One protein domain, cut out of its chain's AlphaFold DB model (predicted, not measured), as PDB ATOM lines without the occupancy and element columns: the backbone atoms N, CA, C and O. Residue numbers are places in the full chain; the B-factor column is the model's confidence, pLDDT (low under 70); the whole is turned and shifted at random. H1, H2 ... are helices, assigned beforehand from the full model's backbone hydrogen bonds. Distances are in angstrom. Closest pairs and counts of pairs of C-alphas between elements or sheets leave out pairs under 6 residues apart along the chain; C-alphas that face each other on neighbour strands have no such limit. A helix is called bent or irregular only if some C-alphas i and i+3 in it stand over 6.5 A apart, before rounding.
ATOM      1  N   GLU A  23      -3.997  -2.268 -39.728       95.31
ATOM      2  CA  GLU A  23      -4.814  -3.394 -39.287       95.31
ATOM      3  C   GLU A  23      -4.742  -3.611 -37.767       95.31
ATOM      4  O   GLU A  23      -5.765  -3.902 -37.142       95.31
ATOM      5  N   ASP A  24      -3.571  -3.414 -37.153       96.12
ATOM      6  CA  ASP A  24      -3.392  -3.585 -35.709       96.12
ATOM      7  C   ASP A  24      -4.107  -2.482 -34.929       96.12
ATOM      8  O   ASP A  24      -4.670  -2.756 -33.872       96.12
ATOM      9  N   LEU A  25      -4.150  -1.256 -35.460       95.88
ATOM     10  CA  LEU A  25      -4.880  -0.146 -34.841       95.88
ATOM     11  C   LEU A  25      -6.394  -0.376 -34.871       95.88
ATOM     12  O   LEU A  25      -7.072  -0.138 -33.868       95.88
ATOM     13  N   VAL A  26      -6.924  -0.869 -35.995       97.00
ATOM     14  CA  VAL A  26      -8.350  -1.214 -36.119       97.00
ATOM     15  C   VAL A  26      -8.703  -2.342 -35.154       97.00
ATOM     16  O   VAL A  26      -9.671  -2.230 -34.402       97.00
ATOM     17  N   LEU A  27      -7.883  -3.395 -35.111       97.62
ATOM     18  CA  LEU A  27      -8.084  -4.517 -34.202       97.62
ATOM     19  C   LEU A  27      -8.015  -4.079 -32.733       97.62
ATOM     20  O   LEU A  27      -8.866  -4.465 -31.930       97.62
ATOM     21  N   LEU A  28      -7.035  -3.245 -32.384       97.50
ATOM     22  CA  LEU A  28      -6.876  -2.699 -31.041       97.50
ATOM     23  C   LEU A  28      -8.089  -1.858 -30.634       97.50
ATOM     24  O   LEU A  28      -8.563  -1.982 -29.505       97.50
ATOM     25  N   HIS A  29      -8.624  -1.044 -31.549       97.62
ATOM     26  CA  HIS A  29      -9.849  -0.287 -31.315       97.62
ATOM     27  C   HIS A  29     -11.032  -1.217 -31.026       97.62
ATOM     28  O   HIS A  29     -11.676  -1.055 -29.992       97.62
ATOM     29  N   SER A  30     -11.263  -2.239 -31.859       97.75
ATOM     30  CA  SER A  30     -12.343  -3.215 -31.653       97.75
ATOM     31  C   SER A  30     -12.227  -3.944 -30.310       97.75
ATOM     32  O   SER A  30     -13.207  -4.054 -29.573       97.75
ATOM     33  N   VAL A  31     -11.023  -4.399 -29.948       97.75
ATOM     34  CA  VAL A  31     -10.773  -5.057 -28.657       97.75
ATOM     35  C   VAL A  31     -11.004  -4.086 -27.495       97.75
ATOM     36  O   VAL A  31     -11.655  -4.450 -26.519       97.75
ATOM     37  N   ASN A  32     -10.535  -2.841 -27.599       97.88
ATOM     38  CA  ASN A  32     -10.730  -1.830 -26.560       97.88
ATOM     39  C   ASN A  32     -12.193  -1.419 -26.397       97.88
ATOM     40  O   ASN A  32     -12.624  -1.189 -25.269       97.88
ATOM     41  N   SER A  33     -12.980  -1.387 -27.474       96.75
ATOM     42  CA  SER A  33     -14.430  -1.207 -27.385       96.75
ATOM     43  C   SER A  33     -15.073  -2.339 -26.583       96.75
ATOM     44  O   SER A  33     -15.867  -2.066 -25.688       96.75
ATOM     45  N   LEU A  34     -14.692  -3.596 -26.836       96.06
ATOM     46  CA  LEU A  34     -15.193  -4.747 -26.075       96.06
ATOM     47  C   LEU A  34     -14.755  -4.710 -24.603       96.06
ATOM     48  O   LEU A  34     -15.570  -4.964 -23.720       96.06
ATOM     49  N   LEU A  35     -13.501  -4.352 -24.321       96.81
ATOM     50  CA  LEU A  35     -12.989  -4.195 -22.954       96.81
ATOM     51  C   LEU A  35     -13.723  -3.080 -22.199       96.81
ATOM     52  O   LEU A  35     -14.070  -3.258 -21.031       96.81
ATOM     53  N   ALA A  36     -14.016  -1.962 -22.868       95.81
ATOM     54  CA  ALA A  36     -14.751  -0.846 -22.285       95.81
ATOM     55  C   ALA A  36     -16.190  -1.228 -21.902       95.81
ATOM     56  O   ALA A  36     -16.653  -0.815 -20.839       95.81
ATOM     57  N   LEU A  37     -16.868  -2.073 -22.697       93.06
ATOM     58  CA  LEU A  37     -18.219  -2.567 -22.375       93.06
ATOM     59  C   LEU A  37     -18.280  -3.282 -21.019       93.06
ATOM     60  O   LEU A  37     -19.293  -3.211 -20.330       93.06
ATOM     61  N   VAL A  38     -17.192  -3.942 -20.621       94.50
ATOM     62  CA  VAL A  38     -17.092  -4.694 -19.359       94.50
ATOM     63  C   VAL A  38     -16.194  -4.014 -18.322       94.50
ATOM     64  O   VAL A  38     -15.851  -4.622 -17.311       94.50
ATOM     65  N   SER A  39     -15.830  -2.744 -18.540       95.69
ATOM     66  CA  SER A  39     -14.968  -1.956 -17.642       95.69
ATOM     67  C   SER A  39     -13.603  -2.604 -17.344       95.69
ATOM     68  O   SER A  39     -13.069  -2.471 -16.241       95.69
ATOM     69  N   LEU A  40     -13.030  -3.320 -18.316       96.38
ATOM     70  CA  LEU A  40     -11.687  -3.896 -18.217       96.38
ATOM     71  C   LEU A  40     -10.610  -2.911 -18.719       96.38
ATOM     72  O   LEU A  40     -10.913  -2.029 -19.524       96.38
ATOM     73  N   PRO A  41      -9.344  -3.047 -18.266       97.31
ATOM     74  CA  PRO A  41      -8.248  -2.190 -18.717       97.31
ATOM     75  C   PRO A  41      -8.041  -2.269 -20.231       97.31
ATOM     76  O   PRO A  41      -8.029  -3.366 -20.791       97.31
ATOM     77  N   THR A  42      -7.832  -1.120 -20.873       97.56
ATOM     78  CA  THR A  42      -7.543  -1.029 -22.307       97.56
ATOM     79  C   THR A  42      -6.116  -1.472 -22.632       97.56
ATOM     80  O   THR A  42      -5.197  -1.390 -21.812       97.56
ATOM     81  N   LEU A  43      -5.929  -1.945 -23.860       97.38
ATOM     82  CA  LEU A  43      -4.644  -2.316 -24.432       97.38
ATOM     83  C   LEU A  43      -4.050  -1.132 -25.205       97.38
ATOM     84  O   LEU A  43      -4.764  -0.446 -25.937       97.38
ATOM     85  N   HIS A  44      -2.741  -0.921 -25.061       96.25
ATOM     86  CA  HIS A  44      -1.993   0.085 -25.827       96.25
ATOM     87  C   HIS A  44      -1.304  -0.547 -27.041       96.25
ATOM     88  O   HIS A  44      -1.127   0.098 -28.070       96.25
ATOM     89  N   ASN A  45      -0.948  -1.828 -26.935       96.19
ATOM     90  CA  ASN A  45      -0.425  -2.646 -28.016       96.19
ATOM     91  C   ASN A  45      -1.160  -3.997 -28.042       96.19
ATOM     92  O   ASN A  45      -1.526  -4.529 -26.993       96.19
ATOM     93  N   ILE A  46      -1.346  -4.592 -29.224       97.12
ATOM     94  CA  ILE A  46      -1.916  -5.943 -29.353       97.12
ATOM     95  C   ILE A  46      -1.108  -6.984 -28.564       97.12
ATOM     96  O   ILE A  46      -1.683  -7.897 -27.975       97.12
ATOM     97  N   LEU A  47       0.212  -6.797 -28.457       96.88
ATOM     98  CA  LEU A  47       1.096  -7.666 -27.685       96.88
ATOM     99  C   LEU A  47       0.871  -7.551 -26.173       96.88
ATOM    100  O   LEU A  47       1.301  -8.437 -25.435       96.88
ATOM    101  N   ASP A  48       0.200  -6.509 -25.677       96.88
ATOM    102  CA  ASP A  48      -0.139  -6.377 -24.253       96.88
ATOM    103  C   ASP A  48      -1.266  -7.327 -23.834       96.88
ATOM    104  O   ASP A  48      -1.487  -7.542 -22.637       96.88
ATOM    105  N   ALA A  49      -1.950  -7.950 -24.800       97.44
ATOM    106  CA  ALA A  49      -2.952  -8.963 -24.528       97.44
ATOM    107  C   ALA A  49      -2.351 -10.105 -23.696       97.44
ATOM    108  O   ALA A  49      -1.319 -10.697 -24.016       97.44
ATOM    109  N   THR A  50      -3.025 -10.442 -22.596       96.56
ATOM    110  CA  THR A  50      -2.640 -11.578 -21.756       96.56
ATOM    111  C   THR A  50      -3.744 -12.626 -21.754       96.56
ATOM    112  O   THR A  50      -4.918 -12.262 -21.815       96.56
ATOM    113  N   PRO A  51      -3.418 -13.921 -21.571       96.81
ATOM    114  CA  PRO A  51      -4.441 -14.963 -21.486       96.81
ATOM    115  C   PRO A  51      -5.479 -14.686 -20.397       96.81
ATOM    116  O   PRO A  51      -6.645 -15.016 -20.545       96.81
ATOM    117  N   TYR A  52      -5.054 -14.056 -19.297       95.69
ATOM    118  CA  TYR A  52      -5.941 -13.713 -18.190       95.69
ATOM    119  C   TYR A  52      -6.957 -12.641 -18.581       95.69
ATOM    120  O   TYR A  52      -8.137 -12.790 -18.285       95.69
ATOM    121  N   LEU A  53      -6.509 -11.595 -19.281       96.94
ATOM    122  CA  LEU A  53      -7.402 -10.553 -19.773       96.94
ATOM    123  C   LEU A  53      -8.432 -11.125 -20.755       96.94
ATOM    124  O   LEU A  53      -9.610 -10.812 -20.635       96.94
ATOM    125  N   LEU A  54      -8.004 -12.000 -21.672       97.69
ATOM    126  CA  LEU A  54      -8.901 -12.629 -22.650       97.69
ATOM    127  C   LEU A  54      -9.935 -13.546 -21.989       97.69
ATOM    128  O   LEU A  54     -11.097 -13.540 -22.387       97.69
ATOM    129  N   ILE A  55      -9.534 -14.290 -20.953       97.31
ATOM    130  CA  ILE A  55     -10.460 -15.097 -20.150       97.31
ATOM    131  C   ILE A  55     -11.486 -14.207 -19.451       97.31
ATOM    132  O   ILE A  55     -12.678 -14.473 -19.556       97.31
ATOM    133  N   LEU A  56     -11.044 -13.143 -18.771       96.69
ATOM    134  CA  LEU A  56     -11.956 -12.223 -18.087       96.69
ATOM    135  C   LEU A  56     -12.926 -11.552 -19.058       96.69
ATOM    136  O   LEU A  56     -14.106 -11.435 -18.746       96.69
ATOM    137  N   LEU A  57     -12.436 -11.136 -20.225       96.94
ATOM    138  CA  LEU A  57     -13.261 -10.541 -21.266       96.94
ATOM    139  C   LEU A  57     -14.335 -11.525 -21.745       96.94
ATOM    140  O   LEU A  57     -15.507 -11.165 -21.803       96.94
ATOM    141  N   TYR A  58     -13.959 -12.775 -22.028       97.00
ATOM    142  CA  TYR A  58     -14.912 -13.802 -22.443       97.00
ATOM    143  C   TYR A  58     -15.922 -14.152 -21.341       97.00
ATOM    144  O   TYR A  58     -17.115 -14.197 -21.615       97.00
ATOM    145  N   GLU A  59     -15.493 -14.331 -20.089       95.94
ATOM    146  CA  GLU A  59     -16.416 -14.611 -18.978       95.94
ATOM    147  C   GLU A  59     -17.382 -13.455 -18.697       95.94
ATOM    148  O   GLU A  59     -18.538 -13.685 -18.346       95.94
ATOM    149  N   ALA A  60     -16.916 -12.210 -18.827       94.31
ATOM    150  CA  ALA A  60     -17.754 -11.035 -18.628       94.31
ATOM    151  C   ALA A  60     -18.815 -10.900 -19.728       94.31
ATOM    152  O   ALA A  60     -19.921 -10.434 -19.461       94.31
ATOM    153  N   LEU A  61     -18.488 -11.340 -20.946       91.81
ATOM    154  CA  LEU A  61     -19.373 -11.283 -22.103       91.81
ATOM    155  C   LEU A  61     -20.218 -12.563 -22.299       91.81
ATOM    156  O   LEU A  61     -21.241 -12.524 -22.978       91.81
ATOM    157  N   SER A  62     -19.862 -13.688 -21.682       91.62
ATOM    158  CA  SER A  62     -20.623 -14.946 -21.762       91.62
ATOM    159  C   SER A  62     -21.090 -15.452 -20.383       91.62
ATOM    160  O   SER A  62     -20.809 -16.595 -20.006       91.62
ATOM    161  N   PRO A  63     -21.794 -14.644 -19.563       83.50
ATOM    162  CA  PRO A  63     -22.373 -15.150 -18.322       83.50
ATOM    163  C   PRO A  63     -23.472 -16.180 -18.647       83.50
ATOM    164  O   PRO A  63     -24.299 -15.916 -19.520       83.50
ATOM    165  N   PRO A  64     -23.530 -17.345 -17.968       86.94
ATOM    166  CA  PRO A  64     -22.895 -17.699 -16.688       86.94
ATOM    167  C   PRO A  64     -21.598 -18.531 -16.794       86.94
ATOM    168  O   PRO A  64     -21.175 -19.134 -15.801       86.94
ATOM    169  N   LYS A  65     -20.982 -18.630 -17.973       90.06
ATOM    170  CA  LYS A  65     -19.890 -19.578 -18.218       90.06
ATOM    171  C   LYS A  65     -18.612 -19.149 -17.505       90.06
ATOM    172  O   LYS A  65     -18.216 -17.986 -17.516       90.06
ATOM    173  N   ARG A  66     -17.960 -20.121 -16.868       94.81
ATOM    174  CA  ARG A  66     -16.654 -19.952 -16.226       94.81
ATOM    175  C   ARG A  66     -15.626 -20.757 -16.990       94.81
ATOM    176  O   ARG A  66     -15.807 -21.956 -17.190       94.81
ATOM    177  N   VAL A  67     -14.541 -20.103 -17.368       96.38
ATOM    178  CA  VAL A  67     -13.395 -20.757 -17.979       96.38
ATOM    179  C   VAL A  67     -12.544 -21.326 -16.845       96.38
ATOM    180  O   VAL A  67     -12.149 -20.595 -15.930       96.38
ATOM    181  N   PRO A  68     -12.217 -22.627 -16.863       95.06
ATOM    182  CA  PRO A  68     -11.279 -23.181 -15.902       95.06
ATOM    183  C   PRO A  68      -9.953 -22.415 -15.962       95.06
ATOM    184  O   PRO A  68      -9.352 -22.273 -17.026       95.06
ATOM    185  N   PHE A  69      -9.480 -21.927 -14.815       92.31
ATOM    186  CA  PHE A  69      -8.286 -21.090 -14.747       92.31
ATOM    187  C   PHE A  69      -7.237 -21.676 -13.804       92.31
ATOM    188  O   PHE A  69      -7.503 -21.967 -12.635       92.31
ATOM    189  N   VAL A  70      -6.005 -21.797 -14.296       93.94
ATOM    190  CA  VAL A  70      -4.845 -22.147 -13.477       93.94
ATOM    191  C   VAL A  70      -4.297 -20.880 -12.839       93.94
ATOM    192  O   VAL A  70      -3.702 -20.028 -13.508       93.94
ATOM    193  N   LYS A  71      -4.499 -20.772 -11.521       88.88
ATOM    194  CA  LYS A  71      -4.002 -19.652 -10.717       88.88
ATOM    195  C   LYS A  71      -2.481 -19.561 -10.783       88.88
ATOM    196  O   LYS A  71      -1.770 -20.558 -10.655       88.88
ATOM    197  N   ARG A  72      -1.996 -18.332 -10.945       84.19
ATOM    198  CA  ARG A  72      -0.570 -18.014 -10.929       84.19
ATOM    199  C   ARG A  72      -0.049 -18.097  -9.494       84.19
ATOM    200  O   ARG A  72      -0.696 -17.581  -8.587       84.19
ATOM    201  N   LYS A  73       1.111 -18.731  -9.302       84.69
ATOM    202  CA  LYS A  73       1.852 -18.676  -8.028       84.69
ATOM    203  C   LYS A  73       2.724 -17.421  -7.921       84.69
ATOM    204  O   LYS A  73       2.903 -16.907  -6.827       84.69
ATOM    205  N   HIS A  74       3.206 -16.918  -9.057       82.00
ATOM    206  CA  HIS A  74       4.082 -15.751  -9.159       82.00
ATOM    207  C   HIS A  74       3.476 -14.699 -10.100       82.00
ATOM    208  O   HIS A  74       2.628 -15.018 -10.938       82.00
ATOM    209  N   SER A  75       3.895 -13.438  -9.960       80.31
ATOM    210  CA  SER A  75       3.448 -12.317 -10.805       80.31
ATOM    211  C   SER A  75       3.721 -12.578 -12.292       80.31
ATOM    212  O   SER A  75       2.849 -12.355 -13.140       80.31
ATOM    213  N   ASN A  76       4.883 -13.161 -12.586       80.00
ATOM    214  CA  ASN A  76       5.262 -13.641 -13.907       80.00
ATOM    215  C   ASN A  76       4.769 -15.080 -14.074       80.00
ATOM    216  O   ASN A  76       5.335 -16.016 -13.520       80.00
ATOM    217  N   ALA A  77       3.675 -15.260 -14.812       79.69
ATOM    218  CA  ALA A  77       3.202 -16.599 -15.130       79.69
ATOM    219  C   ALA A  77       4.199 -17.307 -16.046       79.69
ATOM    220  O   ALA A  77       4.449 -16.838 -17.162       79.69
ATOM    221  N   ASP A  78       4.666 -18.477 -15.611       93.06
ATOM    222  CA  ASP A  78       5.445 -19.379 -16.449       93.06
ATOM    223  C   ASP A  78       4.741 -19.598 -17.788       93.06
ATOM    224  O   ASP A  78       3.506 -19.674 -17.865       93.06
ATOM    225  N   PHE A  79       5.532 -19.733 -18.849       95.00
ATOM    226  CA  PHE A  79       5.044 -20.010 -20.199       95.00
ATOM    227  C   PHE A  79       4.007 -21.144 -20.221       95.00
ATOM    228  O   PHE A  79       2.914 -20.976 -20.762       95.00
ATOM    229  N   GLY A  80       4.285 -22.253 -19.527       96.12
ATOM    230  CA  GLY A  80       3.366 -23.390 -19.437       96.12
ATOM    231  C   GLY A  80       2.013 -23.045 -18.802       96.12
ATOM    232  O   GLY A  80       0.981 -23.548 -19.244       96.12
ATOM    233  N   THR A  81       1.987 -22.145 -17.814       96.00
ATOM    234  CA  THR A  81       0.738 -21.676 -17.190       96.00
ATOM    235  C   THR A  81      -0.053 -20.787 -18.150       96.00
ATOM    236  O   THR A  81      -1.269 -20.941 -18.266       96.00
ATOM    237  N   ARG A  82       0.626 -19.888 -18.878       95.88
ATOM    238  CA  ARG A  82      -0.001 -19.037 -19.907       95.88
ATOM    239  C   ARG A  82      -0.623 -19.881 -21.021       95.88
ATOM    240  O   ARG A  82      -1.807 -19.713 -21.308       95.88
ATOM    241  N   LEU A  83       0.131 -20.844 -21.546       97.50
ATOM    242  CA  LEU A  83      -0.319 -21.747 -22.603       97.50
ATOM    243  C   LEU A  83      -1.479 -22.637 -22.146       97.50
ATOM    244  O   LEU A  83      -2.453 -22.806 -22.876       97.50
ATOM    245  N   ARG A  84      -1.415 -23.192 -20.927       97.62
ATOM    246  CA  ARG A  84      -2.514 -24.002 -20.385       97.62
ATOM    247  C   ARG A  84      -3.795 -23.177 -20.249       97.62
ATOM    248  O   ARG A  84      -4.849 -23.667 -20.631       97.62
ATOM    249  N   ASN A  85      -3.708 -21.939 -19.766       97.19
ATOM    250  CA  ASN A  85      -4.870 -21.055 -19.653       97.19
ATOM    251  C   ASN A  85      -5.473 -20.700 -21.023       97.19
ATOM    252  O   ASN A  85      -6.692 -20.719 -21.155       97.19
ATOM    253  N   LEU A  86      -4.656 -20.466 -22.057       98.06
ATOM    254  CA  LEU A  86      -5.172 -20.282 -23.422       98.06
ATOM    255  C   LEU A  86      -5.862 -21.530 -23.963       98.06
ATOM    256  O   LEU A  86      -6.940 -21.423 -24.529       98.06
ATOM    257  N   LYS A  87      -5.280 -22.718 -23.763       98.00
ATOM    258  CA  LYS A  87      -5.912 -23.979 -24.181       98.00
ATOM    259  C   LYS A  87      -7.265 -24.189 -23.503       98.00
ATOM    260  O   LYS A  87      -8.193 -24.662 -24.148       98.00
ATOM    261  N   LEU A  88      -7.380 -23.829 -22.224       97.69
ATOM    262  CA  LEU A  88      -8.643 -23.898 -21.489       97.69
ATOM    263  C   LEU A  88      -9.665 -22.890 -22.026       97.69
ATOM    264  O   LEU A  88     -10.818 -23.266 -22.217       97.69
ATOM    265  N   LEU A  89      -9.249 -21.659 -22.335       97.88
ATOM    266  CA  LEU A  89     -10.107 -20.662 -22.983       97.88
ATOM    267  C   LEU A  89     -10.616 -21.161 -24.340       97.88
ATOM    268  O   LEU A  89     -11.820 -21.244 -24.551       97.88
ATOM    269  N   VAL A  90      -9.702 -21.551 -25.226       98.00
ATOM    270  CA  VAL A  90     -10.011 -22.034 -26.577       98.00
ATOM    271  C   VAL A  90     -10.892 -23.279 -26.535       98.00
ATOM    272  O   VAL A  90     -11.872 -23.354 -27.266       98.00
ATOM    273  N   GLY A  91     -10.599 -24.227 -25.642       97.44
ATOM    274  CA  GLY A  91     -11.436 -25.408 -25.441       97.44
ATOM    275  C   GLY A  91     -12.833 -25.061 -24.927       97.44
ATOM    276  O   GLY A  91     -13.805 -25.662 -25.369       97.44
ATOM    277  N   THR A  92     -12.953 -24.063 -24.045       97.31
ATOM    278  CA  THR A  92     -14.262 -23.598 -23.557       97.31
ATOM    279  C   THR A  92     -15.070 -22.969 -24.690       97.31
ATOM    280  O   THR A  92     -16.225 -23.329 -24.860       97.31
ATOM    281  N   ILE A  93     -14.448 -22.114 -25.508       96.94
ATOM    282  CA  ILE A  93     -15.076 -21.492 -26.685       96.94
ATOM    283  C   ILE A  93     -15.496 -22.555 -27.712       96.94
ATOM    284  O   ILE A  93     -16.594 -22.496 -28.253       96.94
ATOM    285  N   ALA A  94     -14.638 -23.544 -27.975       96.56
ATOM    286  CA  ALA A  94     -14.902 -24.595 -28.958       96.56
ATOM    287  C   ALA A  94     -16.076 -25.507 -28.567       96.56
ATOM    288  O   ALA A  94     -16.754 -26.042 -29.442       96.56
ATOM    289  N   HIS A  95     -16.295 -25.697 -27.265       96.25
ATOM    290  CA  HIS A  95     -17.378 -26.512 -26.713       96.25
ATOM    291  C   HIS A  95     -18.585 -25.686 -26.255       96.25
ATOM    292  O   HIS A  95     -19.484 -26.226 -25.613       96.25
ATOM    293  N   ASP A  96     -18.615 -24.391 -26.566       95.12
ATOM    294  CA  ASP A  96     -19.738 -23.530 -26.237       95.12
ATOM    295  C   ASP A  96     -20.866 -23.694 -27.273       95.12
ATOM    296  O   ASP A  96     -20.815 -23.136 -28.370       95.12
ATOM    297  N   GLU A  97     -21.893 -24.471 -26.918       91.25
ATOM    298  CA  GLU A  97     -23.050 -24.748 -27.784       91.25
ATOM    299  C   GLU A  97     -23.881 -23.492 -28.102       91.25
ATOM    300  O   GLU A  97     -24.466 -23.406 -29.183       91.25
ATOM    301  N   ASP A  98     -23.883 -22.492 -27.213       89.50
ATOM    302  CA  ASP A  98     -24.691 -21.273 -27.376       89.50
ATOM    303  C   ASP A  98     -24.060 -20.278 -28.360       89.50
ATOM    304  O   ASP A  98     -24.718 -19.345 -28.829       89.50
ATOM    305  N   LEU A  99     -22.771 -20.454 -28.655       89.31
ATOM    306  CA  LEU A  99     -21.974 -19.520 -29.443       89.31
ATOM    307  C   LEU A  99     -22.228 -19.656 -30.953       89.31
ATOM    308  O   LEU A  99     -21.798 -18.798 -31.717       89.31
ATOM    309  N   HIS A 100     -22.908 -20.728 -31.390       90.44
ATOM    310  CA  HIS A 100     -23.234 -21.033 -32.794       90.44
ATOM    311  C   HIS A 100     -22.124 -20.640 -33.782       90.44
ATOM    312  O   HIS A 100     -22.375 -20.016 -34.819       90.44
ATOM    313  N   LEU A 101     -20.878 -20.987 -33.444       93.19
ATOM    314  CA  LEU A 101     -19.725 -20.568 -34.226       93.19
ATOM    315  C   LEU A 101     -19.836 -21.050 -35.667       93.19
ATOM    316  O   LEU A 101     -20.176 -22.204 -35.943       93.19
ATOM    317  N   SER A 102     -19.479 -20.165 -36.597       94.75
ATOM    318  CA  SER A 102     -19.360 -20.546 -37.998       94.75
ATOM    319  C   SER A 102     -18.346 -21.689 -38.137       94.75
ATOM    320  O   SER A 102     -17.348 -21.756 -37.411       94.75
ATOM    321  N   ARG A 103     -18.559 -22.598 -39.099       95.25
ATOM    322  CA  ARG A 103     -17.608 -23.699 -39.362       95.25
ATOM    323  C   ARG A 103     -16.190 -23.176 -39.628       95.25
ATOM    324  O   ARG A 103     -15.223 -23.806 -39.214       95.25
ATOM    325  N   ASN A 104     -16.076 -22.008 -40.268       96.19
ATOM    326  CA  ASN A 104     -14.795 -21.336 -40.489       96.19
ATOM    327  C   ASN A 104     -14.161 -20.841 -39.185       96.19
ATOM    328  O   ASN A 104     -12.972 -21.074 -38.985       96.19
ATOM    329  N   ALA A 105     -14.926 -20.208 -38.292       95.44
ATOM    330  CA  ALA A 105     -14.418 -19.768 -36.993       95.44
ATOM    331  C   ALA A 105     -13.955 -20.962 -36.146       95.44
ATOM    332  O   ALA A 105     -12.860 -20.931 -35.596       95.44
ATOM    333  N   SER A 106     -14.733 -22.049 -36.120       96.38
ATOM    334  CA  SER A 106     -14.367 -23.292 -35.425       96.38
ATOM    335  C   SER A 106     -13.079 -23.916 -35.983       96.38
ATOM    336  O   SER A 106     -12.199 -24.313 -35.221       96.38
ATOM    337  N   ARG A 107     -12.911 -23.936 -37.313       97.25
ATOM    338  CA  ARG A 107     -11.673 -24.403 -37.951       97.25
ATOM    339  C   ARG A 107     -10.476 -23.516 -37.601       97.25
ATOM    340  O   ARG A 107      -9.445 -24.034 -37.188       97.25
ATOM    341  N   ARG A 108     -10.625 -22.192 -37.710       97.56
ATOM    342  CA  ARG A 108      -9.571 -21.228 -37.352       97.56
ATOM    343  C   ARG A 108      -9.175 -21.355 -35.886       97.56
ATOM    344  O   ARG A 108      -7.991 -21.318 -35.588       97.56
ATOM    345  N   LEU A 109     -10.145 -21.572 -34.995       97.31
ATOM    346  CA  LEU A 109      -9.925 -21.801 -33.568       97.31
ATOM    347  C   LEU A 109      -9.023 -23.022 -33.310       97.31
ATOM    348  O   LEU A 109      -8.171 -22.973 -32.425       97.31
ATOM    349  N   ALA A 110      -9.184 -24.092 -34.096       96.75
ATOM    350  CA  ALA A 110      -8.358 -25.297 -34.012       96.75
ATOM    351  C   ALA A 110      -6.945 -25.118 -34.603       96.75
ATOM    352  O   ALA A 110      -6.019 -25.812 -34.188       96.75
ATOM    353  N   GLU A 111      -6.779 -24.196 -35.554       97.88
ATOM    354  CA  GLU A 111      -5.515 -23.906 -36.249       97.88
ATOM    355  C   GLU A 111      -4.682 -22.798 -35.563       97.88
ATOM    356  O   GLU A 111      -3.598 -22.464 -36.034       97.88
ATOM    357  N   LEU A 112      -5.153 -22.226 -34.447       98.19
ATOM    358  CA  LEU A 112      -4.451 -21.150 -33.742       98.19
ATOM    359  C   LEU A 112      -3.103 -21.591 -33.153       98.19
ATOM    360  O   LEU A 112      -3.023 -22.542 -32.369       98.19
ATOM    361  N   ASP A 113      -2.068 -20.788 -33.400       98.31
ATOM    362  CA  ASP A 113      -0.777 -20.930 -32.730       98.31
ATOM    363  C   ASP A 113      -0.785 -20.293 -31.328       98.31
ATOM    364  O   ASP A 113      -0.394 -19.146 -31.095       98.31
ATOM    365  N   LEU A 114      -1.241 -21.071 -30.346       98.38
ATOM    366  CA  LEU A 114      -1.283 -20.637 -28.946       98.38
ATOM    367  C   LEU A 114       0.111 -20.515 -28.311       98.38
ATOM    368  O   LEU A 114       0.260 -19.822 -27.299       98.38
ATOM    369  N   ALA A 115       1.114 -21.213 -28.856       98.12
ATOM    370  CA  ALA A 115       2.489 -21.119 -28.380       98.12
ATOM    371  C   ALA A 115       3.098 -19.790 -28.834       98.12
ATOM    372  O   ALA A 115       3.549 -19.034 -27.972       98.12
ATOM    373  N   GLY A 116       2.964 -19.454 -30.122       98.19
ATOM    374  CA  GLY A 116       3.361 -18.161 -30.683       98.19
ATOM    375  C   GLY A 116       2.754 -16.985 -29.918       98.19
ATOM    376  O   GLY A 116       3.477 -16.083 -29.497       98.19
ATOM    377  N   PHE A 117       1.459 -17.041 -29.576       98.00
ATOM    378  CA  PHE A 117       0.841 -16.021 -28.714       98.00
ATOM    379  C   PHE A 117       1.579 -15.862 -27.371       98.00
ATOM    380  O   PHE A 117       1.827 -14.753 -26.893       98.00
ATOM    381  N   CYS A 118       1.936 -16.971 -26.717       97.19
ATOM    382  CA  CYS A 118       2.634 -16.932 -25.430       97.19
ATOM    383  C   CYS A 118       4.076 -16.404 -25.547       97.19
ATOM    384  O   CYS A 118       4.586 -15.822 -24.579       97.19
ATOM    385  N   GLU A 119       4.702 -16.596 -26.707       97.19
ATOM    386  CA  GLU A 119       6.019 -16.068 -27.085       97.19
ATOM    387  C   GLU A 119       5.964 -14.620 -27.590       97.19
ATOM    388  O   GLU A 119       7.014 -14.025 -27.810       97.19
ATOM    389  N   LYS A 120       4.763 -14.024 -27.661       96.69
ATOM    390  CA  LYS A 120       4.509 -12.669 -28.176       96.69
ATOM    391  C   LYS A 120       4.801 -12.535 -29.674       96.69
ATOM    392  O   LYS A 120       5.190 -11.461 -30.124       96.69
ATOM    393  N   ASP A 121       4.579 -13.600 -30.439       97.50
ATOM    394  CA  ASP A 121       4.554 -13.520 -31.895       97.50
ATOM    395  C   ASP A 121       3.370 -12.653 -32.357       97.50
ATOM    396  O   ASP A 121       2.226 -12.840 -31.921       97.50
ATOM    397  N   THR A 122       3.653 -11.664 -33.204       96.31
ATOM    398  CA  THR A 122       2.678 -10.650 -33.622       96.31
ATOM    399  C   THR A 122       1.556 -11.260 -34.454       96.31
ATOM    400  O   THR A 122       0.391 -10.929 -34.235       96.31
ATOM    401  N   ASP A 123       1.873 -12.186 -35.358       97.38
ATOM    402  CA  ASP A 123       0.893 -12.778 -36.271       97.38
ATOM    403  C   ASP A 123      -0.018 -13.775 -35.547       97.38
ATOM    404  O   ASP A 123      -1.239 -13.766 -35.749       97.38
ATOM    405  N   ALA A 124       0.533 -14.566 -34.623       98.00
ATOM    406  CA  ALA A 124      -0.243 -15.407 -33.718       98.00
ATOM    407  C   ALA A 124      -1.151 -14.570 -32.800       98.00
ATOM    408  O   ALA A 124      -2.323 -14.905 -32.593       98.00
ATOM    409  N   THR A 125      -0.638 -13.445 -32.286       98.06
ATOM    410  CA  THR A 125      -1.403 -12.513 -31.441       98.06
ATOM    411  C   THR A 125      -2.554 -11.875 -32.200       98.06
ATOM    412  O   THR A 125      -3.694 -11.914 -31.730       98.06
ATOM    413  N   ARG A 126      -2.283 -11.358 -33.401       97.94
ATOM    414  CA  ARG A 126      -3.291 -10.801 -34.305       97.94
ATOM    415  C   ARG A 126      -4.361 -11.841 -34.623       97.94
ATOM    416  O   ARG A 126      -5.542 -11.575 -34.429       97.94
ATOM    417  N   SER A 127      -3.954 -13.049 -35.013       98.12
ATOM    418  CA  SER A 127      -4.870 -14.138 -35.370       98.12
ATOM    419  C   SER A 127      -5.813 -14.512 -34.225       98.12
ATOM    420  O   SER A 127      -7.022 -14.636 -34.447       98.12
ATOM    421  N   LEU A 128      -5.291 -14.640 -32.997       98.31
ATOM    422  CA  LEU A 128      -6.116 -14.922 -31.821       98.31
ATOM    423  C   LEU A 128      -7.067 -13.762 -31.515       98.31
ATOM    424  O   LEU A 128      -8.253 -13.998 -31.305       98.31
ATOM    425  N   LEU A 129      -6.576 -12.520 -31.481       98.31
ATOM    426  CA  LEU A 129      -7.402 -11.357 -31.147       98.31
ATOM    427  C   LEU A 129      -8.511 -11.126 -32.176       98.31
ATOM    428  O   LEU A 129      -9.645 -10.872 -31.783       98.31
ATOM    429  N   THR A 130      -8.226 -11.272 -33.472       98.19
ATOM    430  CA  THR A 130      -9.249 -11.163 -34.520       98.19
ATOM    431  C   THR A 130     -10.334 -12.221 -34.346       98.19
ATOM    432  O   THR A 130     -11.517 -11.897 -34.425       98.19
ATOM    433  N   LEU A 131      -9.952 -13.471 -34.062       98.12
ATOM    434  CA  LEU A 131     -10.929 -14.526 -33.810       98.12
ATOM    435  C   LEU A 131     -11.729 -14.263 -32.527       98.12
ATOM    436  O   LEU A 131     -12.933 -14.488 -32.505       98.12
ATOM    437  N   MET A 132     -11.088 -13.752 -31.473       97.81
ATOM    438  CA  MET A 132     -11.771 -13.374 -30.236       97.81
ATOM    439  C   MET A 132     -12.794 -12.260 -30.471       97.81
ATOM    440  O   MET A 132     -13.893 -12.347 -29.943       97.81
ATOM    441  N   VAL A 133     -12.473 -11.237 -31.269       97.50
ATOM    442  CA  VAL A 133     -13.441 -10.186 -31.624       97.50
ATOM    443  C   VAL A 133     -14.634 -10.782 -32.370       97.50
ATOM    444  O   VAL A 133     -15.765 -10.525 -31.979       97.50
ATOM    445  N   GLU A 134     -14.400 -11.642 -33.365       96.56
ATOM    446  CA  GLU A 134     -15.463 -12.325 -34.122       96.56
ATOM    447  C   GLU A 134     -16.372 -13.169 -33.208       96.56
ATOM    448  O   GLU A 134     -17.600 -13.077 -33.267       96.56
ATOM    449  N   VAL A 135     -15.765 -13.945 -32.306       96.00
ATOM    450  CA  VAL A 135     -16.455 -14.749 -31.287       96.00
ATOM    451  C   VAL A 135     -17.300 -13.864 -30.365       96.00
ATOM    452  O   VAL A 135     -18.468 -14.157 -30.120       96.00
ATOM    453  N   LEU A 136     -16.742 -12.770 -29.853       95.12
ATOM    454  CA  LEU A 136     -17.423 -11.902 -28.891       95.12
ATOM    455  C   LEU A 136     -18.505 -11.034 -29.545       95.12
ATOM    456  O   LEU A 136     -19.545 -10.791 -28.936       95.12
ATOM    457  N   ASP A 137     -18.315 -10.624 -30.796       94.25
ATOM    458  CA  ASP A 137     -19.342  -9.928 -31.568       94.25
ATOM    459  C   ASP A 137     -20.550 -10.835 -31.836       94.25
ATOM    460  O   ASP A 137     -21.684 -10.357 -31.802       94.25
ATOM    461  N   SER A 138     -20.338 -12.148 -32.003       93.50
ATOM    462  CA  SER A 138     -21.434 -13.121 -32.129       93.50
ATOM    463  C   SER A 138     -22.286 -13.249 -30.854       93.50
ATOM    464  O   SER A 138     -23.478 -13.543 -30.938       93.50
ATOM    465  N   LEU A 139     -21.717 -12.939 -29.681       92.06
ATOM    466  CA  LEU A 139     -22.433 -12.916 -28.397       92.06
ATOM    467  C   LEU A 139     -23.216 -11.619 -28.168       92.06
ATOM    468  O   LEU A 139     -24.157 -11.599 -27.369       92.06
ATOM    469  N   ARG A 140     -22.869 -10.528 -28.860       89.31
ATOM    470  CA  ARG A 140     -23.482  -9.208 -28.639       89.31
ATOM    471  C   ARG A 140     -25.018  -9.225 -28.758       89.31
ATOM    472  O   ARG A 140     -25.658  -8.676 -27.863       89.31
ATOM    473  N   PRO A 141     -25.648  -9.885 -29.753       88.06
ATOM    474  CA  PRO A 141     -27.110  -9.942 -29.850       88.06
ATOM    475  C   PRO A 141     -27.787 -10.685 -28.690       88.06
ATOM    476  O   PRO A 141     -28.955 -10.443 -28.394       88.06
ATOM    477  N   GLN A 142     -27.088 -11.626 -28.050       86.44
ATOM    478  CA  GLN A 142     -27.611 -12.320 -26.872       86.44
ATOM    479  C   GLN A 142     -27.538 -11.409 -25.642       86.44
ATOM    480  O   GLN A 142     -28.484 -11.348 -24.857       86.44
ATOM    481  N   GLN A 143     -26.456 -10.640 -25.504       83.75
ATOM    482  CA  GLN A 143     -26.302  -9.682 -24.411       83.75
ATOM    483  C   GLN A 143     -27.294  -8.536 -24.474       83.75
ATOM    484  O   GLN A 143     -27.836  -8.168 -23.437       83.75
ATOM    485  N   THR A 144     -27.546  -7.976 -25.659       85.00
ATOM    486  CA  THR A 144     -28.533  -6.900 -25.798       85.00
ATOM    487  C   THR A 144     -29.903  -7.386 -25.348       85.00
ATOM    488  O   THR A 144     -30.535  -6.719 -24.540       85.00
ATOM    489  N   LYS A 145     -30.295  -8.611 -25.721       86.94
ATOM    490  CA  LYS A 145     -31.536  -9.238 -25.241       86.94
ATOM    491  C   LYS A 145     -31.556  -9.433 -23.723       86.94
ATOM    492  O   LYS A 145     -32.572  -9.153 -23.093       86.94
ATOM    493  N   LEU A 146     -30.465  -9.908 -23.119       83.88
ATOM    494  CA  LEU A 146     -30.387 -10.087 -21.662       83.88
ATOM    495  C   LEU A 146     -30.427  -8.751 -20.915       83.88
ATOM    496  O   LEU A 146     -31.079  -8.640 -19.879       83.88
ATOM    497  N   LEU A 147     -29.759  -7.729 -21.446       81.75
ATOM    498  CA  LEU A 147     -29.747  -6.393 -20.869       81.75
ATOM    499  C   LEU A 147     -31.117  -5.728 -21.013       81.75
ATOM    500  O   LEU A 147     -31.618  -5.185 -20.036       81.75
ATOM    501  N   GLU A 148     -31.771  -5.853 -22.166       83.31
ATOM    502  CA  GLU A 148     -33.160  -5.430 -22.375       83.31
ATOM    503  C   GLU A 148     -34.107  -6.122 -21.390       83.31
ATOM    504  O   GLU A 148     -34.925  -5.460 -20.751       83.31
ATOM    505  N   GLN A 149     -33.965  -7.436 -21.187       84.69
ATOM    506  CA  GLN A 149     -34.756  -8.181 -20.204       84.69
ATOM    507  C   GLN A 149     -34.478  -7.726 -18.766       84.69
ATOM    508  O   GLN A 149     -35.417  -7.570 -17.986       84.69
ATOM    509  N   SER A 150     -33.215  -7.475 -18.411       81.56
ATOM    510  CA  SER A 150     -32.830  -7.002 -17.078       81.56
ATOM    511  C   SER A 150     -33.315  -5.578 -16.813       81.56
ATOM    512  O   SER A 150     -33.821  -5.298 -15.728       81.56
ATOM    513  N   VAL A 151     -33.189  -4.676 -17.790       81.88
ATOM    514  CA  VAL A 151     -33.678  -3.293 -17.708       81.88
ATOM    515  C   VAL A 151     -35.197  -3.288 -17.606       81.88
ATOM    516  O   VAL A 151     -35.740  -2.620 -16.730       81.88
ATOM    517  N   ARG A 152     -35.889  -4.094 -18.420       81.44
ATOM    518  CA  ARG A 152     -37.347  -4.245 -18.356       81.44
ATOM    519  C   ARG A 152     -37.799  -4.827 -17.016       81.44
ATOM    520  O   ARG A 152     -38.755  -4.332 -16.428       81.44
ATOM    521  N   GLY A 153     -37.092  -5.829 -16.494       84.12
ATOM    522  CA  GLY A 153     -37.349  -6.407 -15.173       84.12
ATOM    523  C   GLY A 153     -37.155  -5.398 -14.037       84.12
ATOM    524  O   GLY A 153     -38.024  -5.274 -13.175       84.12
ATOM    525  N   GLY A 154     -36.059  -4.634 -14.069       84.62
ATOM    526  CA  GLY A 154     -35.766  -3.580 -13.096       84.62
ATOM    527  C   GLY A 154     -36.769  -2.427 -13.149       84.62
ATOM    528  O   GLY A 154     -37.266  -2.005 -12.110       84.62
ATOM    529  N   LEU A 155     -37.140  -1.968 -14.348       83.94
ATOM    530  CA  LEU A 155     -38.193  -0.965 -14.545       83.94
ATOM    531  C   LEU A 155     -39.530  -1.445 -13.984       83.94
ATOM    532  O   LEU A 155     -40.170  -0.714 -13.235       83.94
ATOM    533  N   ASN A 156     -39.922  -2.685 -14.276       82.31
ATOM    534  CA  ASN A 156     -41.158  -3.262 -13.750       82.31
ATOM    535  C   ASN A 156     -41.135  -3.374 -12.221       82.31
ATOM    536  O   ASN A 156     -42.161  -3.165 -11.573       82.31
ATOM    537  N   GLN A 157     -39.977  -3.670 -11.626       87.31
ATOM    538  CA  GLN A 157     -39.826  -3.678 -10.174       87.31
ATOM    539  C   GLN A 157     -39.969  -2.269  -9.587       87.31
ATOM    540  O   GLN A 157     -40.766  -2.075  -8.672       87.31
ATOM    541  N   VAL A 158     -39.267  -1.276 -10.142       87.19
ATOM    542  CA  VAL A 158     -39.354   0.118  -9.683       87.19
ATOM    543  C   VAL A 158     -40.776   0.658  -9.845       87.19
ATOM    544  O   VAL A 158     -41.295   1.284  -8.924       87.19
ATOM    545  N   LEU A 159     -41.447   0.376 -10.965       83.56
ATOM    546  CA  LEU A 159     -42.844   0.762 -11.202       83.56
ATOM    547  C   LEU A 159     -43.804   0.119 -10.191       83.56
ATOM    548  O   LEU A 159     -44.743   0.773  -9.743       83.56
ATOM    549  N   ARG A 160     -43.561  -1.133  -9.784       83.38
ATOM    550  CA  ARG A 160     -44.349  -1.797  -8.730       83.38
ATOM    551  C   ARG A 160     -44.099  -1.199  -7.349       83.38
ATOM    552  O   ARG A 160     -45.049  -1.044  -6.589       83.38
ATOM    553  N   GLU A 161     -42.854  -0.860  -7.027       88.19
ATOM    554  CA  GLU A 161     -42.478  -0.281  -5.731       88.19
ATOM    555  C   GLU A 161     -42.924   1.182  -5.586       88.19
ATOM    556  O   GLU A 161     -43.273   1.617  -4.490       88.19
ATOM    557  N   THR A 162     -42.956   1.935  -6.687       86.69
ATOM    558  CA  THR A 162     -43.339   3.360  -6.719       86.69
ATOM    559  C   THR A 162     -44.795   3.594  -7.115       86.69
ATOM    560  O   THR A 162     -45.209   4.741  -7.289       86.69
ATOM    561  N   ARG A 163     -45.587   2.521  -7.244       80.88
ATOM    562  CA  ARG A 163     -46.976   2.571  -7.706       80.88
ATOM    563  C   ARG A 163     -47.803   3.541  -6.844       80.88
ATOM    564  O   ARG A 163     -47.990   3.277  -5.655       80.88
ATOM    565  N   PRO A 164     -48.363   4.618  -7.425       78.94
ATOM    566  CA  PRO A 164     -49.333   5.446  -6.723       78.94
ATOM    567  C   PRO A 164     -50.591   4.616  -6.448       78.94
ATOM    568  O   PRO A 164     -51.091   3.927  -7.345       78.94
ATOM    569  N   GLU A 165     -51.116   4.673  -5.221       85.12
ATOM    570  CA  GLU A 165     -52.392   4.033  -4.888       85.12
ATOM    571  C   GLU A 165     -53.484   4.538  -5.847       85.12
ATOM    572  O   GLU A 165     -53.777   5.731  -5.897       85.12
ATOM    573  N   GLY A 166     -54.062   3.626  -6.638       88.06
ATOM    574  CA  GLY A 166     -55.149   3.924  -7.578       88.06
ATOM    575  C   GLY A 166     -54.814   3.799  -9.069       88.06
ATOM    576  O   GLY A 166     -55.735   3.863  -9.878       88.06
ATOM    577  N   VAL A 167     -53.554   3.571  -9.462       86.12
ATOM    578  CA  VAL A 167     -53.222   3.324 -10.882       86.12
ATOM    579  C   VAL A 167     -53.503   1.853 -11.242       86.12
ATOM    580  O   VAL A 167     -52.955   0.971 -10.568       86.12
ATOM    581  N   PRO A 168     -54.343   1.548 -12.252       87.88
ATOM    582  CA  PRO A 168     -54.616   0.176 -12.694       87.88
ATOM    583  C   PRO A 168     -53.376  -0.467 -13.343       87.88
ATOM    584  O   PRO A 168     -52.560   0.228 -13.940       87.88
ATOM    585  N   GLU A 169     -53.215  -1.791 -13.206       82.75
ATOM    586  CA  GLU A 169     -52.020  -2.504 -13.711       82.75
ATOM    587  C   GLU A 169     -51.873  -2.434 -15.235       82.75
ATOM    588  O   GLU A 169     -50.756  -2.343 -15.727       82.75
ATOM    589  N   GLU A 170     -52.984  -2.370 -15.968       87.25
ATOM    590  CA  GLU A 170     -52.992  -2.298 -17.436       87.25
ATOM    591  C   GLU A 170     -52.239  -1.064 -17.966       87.25
ATOM    592  O   GLU A 170     -51.497  -1.159 -18.941       87.25
ATOM    593  N   LEU A 171     -52.339   0.075 -17.268       84.56
ATOM    594  CA  LEU A 171     -51.606   1.295 -17.623       84.56
ATOM    595  C   LEU A 171     -50.096   1.159 -17.382       84.56
ATOM    596  O   LEU A 171     -49.303   1.778 -18.088       84.56
TER     597      LEU A 171
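This is residues 23 to 171 of the 448 residues of an uncharacterized protein of Pyronema omphalodes (strain CBS 100304) (UniProt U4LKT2). A head of helices with one long arm: the bent helix H6 runs through the head with its first arm, H6a, and leaves it with its second, H6b, whose residues 144 to 159 stick out. In the head, H6a lies between H1 on one side and H4 and H5 on the other, while H2 and H3 run side by side. The printed part has 149 residues with six named helices, H1 to H6 in order, and no named strand; its class is all helix. The whole is loose, with a radius of gyration of the C-alphas of 19.3 A, and elongated, spanning 67 by 37 by 29 A.

H1, residues 23 to 37, touches residues 126 to 133 of H6a, residues 122 to 138, at a steep tilt of 44 degrees, the same way; the closest C-alphas, of Val 31 and Val 133, are 6.5 A apart. H2, residues 51 to 61, is close to H6a but not clearly touching, at a shallow tilt of 11 degrees; the C-alphas of Leu 61 and Leu 136 are closest, at 7.1 A. H2 touches residues 82 to 89 of H3, residues 79 to 94, at a shallow tilt of 26 degrees, the same way, closest at the C-alphas of Pro 51 and Leu 86, 5.7 A apart. H3 and H4, residues 103 to 110, form a hairpin and only just touch, with 3 pairs of C-alphas within 8 A, the closest those of Ala 94 and Ser 106 at 6.6 A. H4 also touches H6a, closest at the C-alphas of Ala 105 and Leu 131, 7.1 A apart. H5, residues 114 to 119, touches H3, with the C-alphas of Leu 83 and Cys 118 closest at 6.3 A, and H6a, with those of Phe 117 and Thr 125 closest at 5.0 A. H6b, residues 141 to 161, touches no helix. Each O i to N i+4 pair is within hydrogen-bond range in H1, H2, H3, H4, H5 and H6a, and 16 of 17 are in H6b.

H1 begins at C-alpha 23, (-4.814, -3.394, -39.287), and is 21.6 A long; H2 measures 15.4 A and H3 22.3 A. By its hydrogen bonds H6, residues 122 to 161, was assigned as one helix, but it is bent: C-alphas 138 and 141 are 6.9 A apart. H6a measures 24.3 A; H6b measures 30.2 A and ends at C-alpha 161, (-42.478, -0.281, -5.731). The two arms stand at a steep tilt of 46 degrees.

The C-alphas of Glu 119 and Gly 166 are farthest apart, at 67.2 A. The links H1 to H2 and H2 to H3 are long, with 13 and 17 residues. Residues 161 to 168 also stand free. The printed part has no cut, and no printed residue is under 70 in pLDDT; the mean of the printed part is 93.0, and that of H6b is 84.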